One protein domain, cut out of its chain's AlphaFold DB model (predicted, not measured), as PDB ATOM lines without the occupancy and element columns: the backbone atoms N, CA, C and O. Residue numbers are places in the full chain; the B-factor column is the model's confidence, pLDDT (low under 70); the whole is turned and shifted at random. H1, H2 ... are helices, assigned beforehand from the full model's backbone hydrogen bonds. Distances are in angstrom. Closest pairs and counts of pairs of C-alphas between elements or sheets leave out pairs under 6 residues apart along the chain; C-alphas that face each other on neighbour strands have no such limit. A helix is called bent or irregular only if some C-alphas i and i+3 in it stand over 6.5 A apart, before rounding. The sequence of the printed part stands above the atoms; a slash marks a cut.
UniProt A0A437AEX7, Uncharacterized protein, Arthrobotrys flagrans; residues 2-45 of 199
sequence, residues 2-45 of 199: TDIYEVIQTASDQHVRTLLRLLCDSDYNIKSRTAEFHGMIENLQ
ATOM      1  N   THR A   2      -7.575  -0.738  63.038       75.19
ATOM      2  CA  THR A   2      -6.679   0.421  62.898       75.19
ATOM      3  C   THR A   2      -7.513   1.651  62.567       75.19
ATOM      4  O   THR A   2      -8.403   1.552  61.722       75.19
ATOM      5  N   ASP A   3      -7.244   2.772  63.229       85.81
ATOM      6  CA  ASP A   3      -7.874   4.041  62.882       85.81
ATOM      7  C   ASP A   3      -7.415   4.453  61.475       85.81
ATOM      8  O   ASP A   3      -6.219   4.602  61.208       85.81
ATOM      9  N   ILE A   4      -8.366   4.583  60.548       86.44
ATOM     10  CA  ILE A   4      -8.076   4.924  59.153       86.44
ATOM     11  C   ILE A   4      -7.426   6.309  59.039       86.44
ATOM     12  O   ILE A   4      -6.602   6.518  58.147       86.44
ATOM     13  N   TYR A   5      -7.720   7.226  59.964       83.44
ATOM     14  CA  TYR A   5      -7.135   8.563  59.975       83.44
ATOM     15  C   TYR A   5      -5.648   8.527  60.338       83.44
ATOM     16  O   TYR A   5      -4.849   9.198  59.684       83.44
ATOM     17  N   GLU A   6      -5.242   7.688  61.297       85.38
ATOM     18  CA  GLU A   6      -3.823   7.485  61.625       85.38
ATOM     19  C   GLU A   6      -3.055   6.853  60.454       85.38
ATOM     20  O   GLU A   6      -1.916   7.233  60.163       85.38
ATOM     21  N   VAL A   7      -3.684   5.918  59.733       88.38
ATOM     22  CA  VAL A   7      -3.092   5.309  58.531       88.38
ATOM     23  C   VAL A   7      -2.877   6.357  57.443       88.38
ATOM     24  O   VAL A   7      -1.804   6.396  56.849       88.38
ATOM     25  N   ILE A   8      -3.861   7.225  57.193       89.12
ATOM     26  CA  ILE A   8      -3.748   8.289  56.184       89.12
ATOM     27  C   ILE A   8      -2.660   9.299  56.572       89.12
ATOM     28  O   ILE A   8      -1.870   9.685  55.714       89.12
ATOM     29  N   GLN A   9      -2.571   9.684  57.850       85.88
ATOM     30  CA  GLN A   9      -1.573  10.647  58.336       85.88
ATOM     31  C   GLN A   9      -0.134  10.125  58.267       85.88
ATOM     32  O   GLN A   9       0.797  10.902  58.070       85.88
ATOM     33  N   THR A  10       0.061   8.818  58.445       90.38
ATOM     34  CA  THR A  10       1.394   8.189  58.438       90.38
ATOM     35  C   THR A  10       1.786   7.606  57.077       90.38
ATOM     36  O   THR A  10       2.947   7.240  56.869       90.38
ATOM     37  N   ALA A  11       0.845   7.518  56.135       92.38
ATOM     38  CA  ALA A  11       1.092   7.028  54.787       92.38
ATOM     39  C   ALA A  11       1.945   8.005  53.964       92.38
ATOM     40  O   ALA A  11       1.930   9.217  54.150       92.38
ATOM     41  N   SER A  12       2.678   7.467  52.986       95.69
ATOM     42  CA  SER A  12       3.361   8.300  51.997       95.69
ATOM     43  C   SER A  12       2.358   8.935  51.030       95.69
ATOM     44  O   SER A  12       1.343   8.323  50.690       95.69
ATOM     45  N   ASP A  13       2.694  10.105  50.478       93.06
ATOM     46  CA  ASP A  13       1.893  10.781  49.446       93.06
ATOM     47  C   ASP A  13       1.489   9.855  48.297       93.06
ATOM     48  O   ASP A  13       0.380   9.938  47.771       93.06
ATOM     49  N   GLN A  14       2.400   8.976  47.871       94.62
ATOM     50  CA  GLN A  14       2.129   8.049  46.780       94.62
ATOM     51  C   GLN A  14       1.061   7.025  47.170       94.62
ATOM     52  O   GLN A  14       0.173   6.761  46.362       94.62
ATOM     53  N   HIS A  15       1.092   6.503  48.401       94.94
ATOM     54  CA  HIS A  15       0.040   5.619  48.898       94.94
ATOM     55  C   HIS A  15      -1.307   6.343  48.972       94.94
ATOM     56  O   HIS A  15      -2.292   5.813  48.462       94.94
ATOM     57  N   VAL A  16      -1.351   7.566  49.513       94.88
ATOM     58  CA  VAL A  16      -2.593   8.356  49.604       94.88
ATOM     59  C   VAL A  16      -3.174   8.634  48.215       94.88
ATOM     60  O   VAL A  16      -4.351   8.372  47.976       94.88
ATOM     61  N   ARG A  17      -2.353   9.080  47.254       94.38
ATOM     62  CA  ARG A  17      -2.799   9.326  45.867       94.38
ATOM     63  C   ARG A  17      -3.321   8.062  45.190       94.38
ATOM     64  O   ARG A  17      -4.309   8.127  44.463       94.38
ATOM     65  N   THR A  18      -2.669   6.918  45.405       95.94
ATOM     66  CA  THR A  18      -3.135   5.636  44.862       95.94
ATOM     67  C   THR A  18      -4.460   5.213  45.490       95.94
ATOM     68  O   THR A  18      -5.354   4.813  44.751       95.94
ATOM     69  N   LEU A  19      -4.618   5.340  46.810       93.88
ATOM     70  CA  LEU A  19      -5.876   5.035  47.499       93.88
ATOM     71  C   LEU A  19      -7.018   5.923  47.001       93.88
ATOM     72  O   LEU A  19      -8.052   5.397  46.604       93.88
ATOM     73  N   LEU A  20      -6.811   7.243  46.938       94.44
ATOM     74  CA  LEU A  20      -7.810   8.185  46.424       94.44
ATOM     75  C   LEU A  20      -8.212   7.855  44.985       94.44
ATOM     76  O   LEU A  20      -9.395   7.841  44.665       94.44
ATOM     77  N   ARG A  21      -7.244   7.526  44.122       95.38
ATOM     78  CA  ARG A  21      -7.539   7.112  42.746       95.38
ATOM     79  C   ARG A  21      -8.390   5.846  42.703       95.38
ATOM     80  O   ARG A  21      -9.377   5.824  41.983       95.38
ATOM     81  N   LEU A  22      -8.021   4.816  43.465       96.12
ATOM     82  CA  LEU A  22      -8.773   3.560  43.505       96.12
ATOM     83  C   LEU A  22     -10.203   3.774  44.012       96.12
ATOM     84  O   LEU A  22     -11.128   3.236  43.415       96.12
ATOM     85  N   LEU A  23     -10.384   4.587  45.056       94.56
ATOM     86  CA  LEU A  23     -11.702   4.927  45.592       94.56
ATOM     87  C   LEU A  23     -12.560   5.658  44.547       94.56
ATOM     88  O   LEU A  23     -13.673   5.220  44.261       94.56
ATOM     89  N   CYS A  24     -12.014   6.697  43.911       95.62
ATOM     90  CA  CYS A  24     -12.706   7.456  42.864       95.62
ATOM     91  C   CYS A  24     -12.970   6.647  41.581       95.62
ATOM     92  O   CYS A  24     -13.920   6.945  40.861       95.62
ATOM     93  N   ASP A  25     -12.129   5.662  41.259       95.69
ATOM     94  CA  ASP A  25     -12.347   4.759  40.122       95.69
ATOM     95  C   ASP A  25     -13.413   3.694  40.453       95.69
ATOM     96  O   ASP A  25     -14.097   3.215  39.548       95.69
ATOM     97  N   SER A  26     -13.564   3.325  41.732       94.38
ATOM     98  CA  SER A  26     -14.520   2.305  42.184       94.38
ATOM     99  C   SER A  26     -15.941   2.822  42.419       94.38
ATOM    100  O   SER A  26     -16.886   2.055  42.247       94.38
ATOM    101  N   ASP A  27     -16.100   4.095  42.790       94.06
ATOM    102  CA  ASP A  27     -17.385   4.670  43.188       94.06
ATOM    103  C   ASP A  27     -17.531   6.113  42.677       94.06
ATOM    104  O   ASP A  27     -16.715   6.999  42.965       94.06
ATOM    105  N   TYR A  28     -18.595   6.355  41.906       89.75
ATOM    106  CA  TYR A  28     -18.895   7.668  41.339       89.75
ATOM    107  C   TYR A  28     -19.265   8.703  42.407       89.75
ATOM    108  O   TYR A  28     -18.870   9.862  42.277       89.75
ATOM    109  N   ASN A  29     -19.954   8.304  43.478       86.94
ATOM    110  CA  ASN A  29     -20.328   9.212  44.561       86.94
ATOM    111  C   ASN A  29     -19.082   9.706  45.298       86.94
ATOM    112  O   ASN A  29     -18.932  10.904  45.536       86.94
ATOM    113  N   ILE A  30     -18.124   8.808  45.569       91.56
ATOM    114  CA  ILE A  30     -16.836   9.194  46.165       91.56
ATOM    115  C   ILE A  30     -16.089  10.156  45.238       91.56
ATOM    116  O   ILE A  30     -15.540  11.161  45.696       91.56
ATOM    117  N   LYS A  31     -16.091   9.886  43.931       91.75
ATOM    118  CA  LYS A  31     -15.465  10.762  42.937       91.75
ATOM    119  C   LYS A  31     -16.097  12.155  42.898       91.75
ATOM    120  O   LYS A  31     -15.349  13.132  42.874       91.75
ATOM    121  N   SER A  32     -17.429  12.245  42.898       89.38
ATOM    122  CA  SER A  32     -18.153  13.524  42.908       89.38
ATOM    123  C   SER A  32     -17.815  14.329  44.159       89.38
ATOM    124  O   SER A  32     -17.294  15.437  44.055       89.38
ATOM    125  N   ARG A  33     -17.950  13.716  45.342       88.25
ATOM    126  CA  ARG A  33     -17.633  14.366  46.623       88.25
ATOM    127  C   ARG A  33     -16.170  14.787  46.723       88.25
ATOM    128  O   ARG A  33     -15.863  15.855  47.237       88.25
ATOM    129  N   THR A  34     -15.247  13.983  46.196       92.06
ATOM    130  CA  THR A  34     -13.820  14.349  46.152       92.06
ATOM    131  C   THR A  34     -13.585  15.599  45.299       92.06
ATOM    132  O   THR A  34     -12.759  16.433  45.664       92.06
ATOM    133  N   ALA A  35     -14.302  15.752  44.182       91.00
ATOM    134  CA  ALA A  35     -14.216  16.949  43.346       91.00
ATOM    135  C   ALA A  35     -14.808  18.188  44.042       91.00
ATOM    136  O   ALA A  35     -14.217  19.263  43.962       91.00
ATOM    137  N   GLU A  36     -15.919  18.031  44.766       88.19
ATOM    138  CA  GLU A  36     -16.509  19.096  45.591       88.19
ATOM    139  C   GLU A  36     -15.536  19.562  46.682       88.19
ATOM    140  O   GLU A  36     -15.225  20.751  46.761       88.19
ATOM    141  N   PHE A  37     -14.965  18.630  47.457       89.19
ATOM    142  CA  PHE A  37     -13.965  18.956  48.481       89.19
ATOM    143  C   PHE A  37     -12.718  19.616  47.893       89.19
ATOM    144  O   PHE A  37     -12.172  20.542  48.489       89.19
ATOM    145  N   HIS A  38     -12.270  19.174  46.716       90.06
ATOM    146  CA  HIS A  38     -11.161  19.818  46.020       90.06
ATOM    147  C   HIS A  38     -11.472  21.288  45.704       90.06
ATOM    148  O   HIS A  38     -10.641  22.150  45.976       90.06
ATOM    149  N   GLY A  39     -12.674  21.582  45.198       87.56
ATOM    150  CA  GLY A  39     -13.114  22.956  44.945       87.56
ATOM    151  C   GLY A  39     -13.170  23.810  46.216       87.56
ATOM    152  O   GLY A  39     -12.685  24.940  46.213       87.56
ATOM    153  N   MET A  40     -13.688  23.262  47.322       86.81
ATOM    154  CA  MET A  40     -13.698  23.950  48.624       86.81
ATOM    155  C   MET A  40     -12.278  24.288  49.096       86.81
ATOM    156  O   MET A  40     -12.011  25.413  49.506       86.81
ATOM    157  N   ILE A  41     -11.347  23.336  48.989       87.81
ATOM    158  CA  ILE A  41      -9.941  23.515  49.376       87.81
ATOM    159  C   ILE A  41      -9.246  24.581  48.519       87.81
ATOM    160  O   ILE A  41      -8.497  25.399  49.055       87.81
ATOM    161  N   GLU A  42      -9.472  24.588  47.203       86.38
ATOM    162  CA  GLU A  42      -8.875  25.579  46.297       86.38
ATOM    163  C   GLU A  42      -9.345  27.005  46.599       86.38
ATOM    164  O   GLU A  42      -8.533  27.928  46.547       86.38
ATOM    165  N   ASN A  43     -10.616  27.186  46.973       83.44
ATOM    166  CA  ASN A  43     -11.172  28.498  47.315       83.44
ATOM    167  C   ASN A  43     -10.540  29.114  48.572       83.44
ATOM    168  O   ASN A  43     -10.457  30.337  48.674       83.44
ATOM    169  N   LEU A  44     -10.065  28.282  49.503       81.00
ATOM    170  CA  LEU A  44      -9.382  28.741  50.714       81.00
ATOM    171  C   LEU A  44      -7.908  29.085  50.468       81.00
ATOM    172  O   LEU A  44      -7.277  29.749  51.287       81.00
ATOM    173  N   GLN A  45      -7.310  28.633  49.360       68.12
ATOM    174  CA  GLN A  45      -5.932  29.000  49.060       68.12
ATOM    175  C   GLN A  45      -5.896  30.452  48.574       68.12
ATOM    176  O   GLN A  45      -6.457  30.757  47.521       68.12
TER     177      GLN A  45
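What this domain is: This is residues 2 to 45 of the 199 residues of an uncharacterized protein of Arthrobotrys flagrans (UniProt A0A437AEX7). The longest helix, H3, and the helix before it, H2, meet near their ends and make an open V with its corner around residues 26 to 28, while the short helix H1 folds back beside H2 at the far end of that arm. The two arms of the V part from each other away from the corner, and residues 36 to 45, of which 36 to 44 belong to H3, stick out free. The printed part has 44 residues with three named helices, in the order H1, H2, H3 along the chain, and no named strand; its class is all helix. The whole is loose, with a radius of gyration of the C-alphas of 11.7 A, and the C-alphas span 29 by 27 by 19 A along their three main axes.

Where its parts are: H3 is the longest helix by residues, with 17 residues from Tyr 28 to Leu 44. Its first C-alpha, that of Tyr 28, is at (-18.895, 7.668, 41.339), its last, that of Leu 44, is at (-9.382, 28.741, 50.714), and the two are 24.9 A apart. H2 comes before it, with residues 13 to 26, 14 residues from Asp 13 to Ser 26; it measures 19.8 A from first to last C-alpha, and C-alpha 26 is at (-14.520, 2.305, 42.184). H1 comes first along the printed part, with residues 4 to 10, 7 residues from Ile 4 to Thr 10; C-alpha 4 is at (-8.076, 4.924, 59.153), and the helix measures 10.0 A from first to last C-alpha. Thr 2 and Asp 3 come before H1, and Gln 45 follows H3.

How they stand to each other: H3 and H2 touch only at the corner by their link, with 6 pairs of C-alphas within 8 A. Their closest C-alphas are those of Lys 31 and Cys 24, 4.3 A apart. Where they touch, H3 touches H2 with residues 30 to 34 alone, and H2 touches H3 with residues 23 to 25 alone. The two run opposite ways at a steep tilt of 47 degrees, and their centres are 14.2 A apart. H1 and H2 are close but not clearly touching, with 1 pair of C-alphas within 8 A, namely those of Ile 8 and Val 16, 6.7 A apart. These two helices run opposite ways at a shallow tilt of 33 degrees, only just short of steep, and their centres are 13.7 A apart. H1 touches no helix. H1 and H3 are apart. In H1, H2 and H3 every O i to N i+4 pair is within hydrogen-bond range, and no helix is bent or irregular.

The domain as a whole: The two C-alphas farthest apart are those of Thr 2 and Asn 43, at 32.4 A, and the first and last printed C-alphas, those of Thr 2 and Gln 45, are 31.8 A apart. The radius of gyration of the C-alphas is 1.27 times the 9.3 A of a compact globule of 44 residues. The printed part has no cut and runs from residue 2 to residue 45 in a full chain of 199 residues. Both links are tight: two residues, Ala 11 and Ser 12, join H1 to H2, and one residue, Asp 27, joins H2 to H3. Residues 9 to 15, of which 13 to 15 belong to H2, also stand free. The mean pLDDT of the printed part is 89.8. H2 has the mean pLDDT of 95, H3 of 88 and H1 of 87, and one printed residue, Gln 45, is under 70.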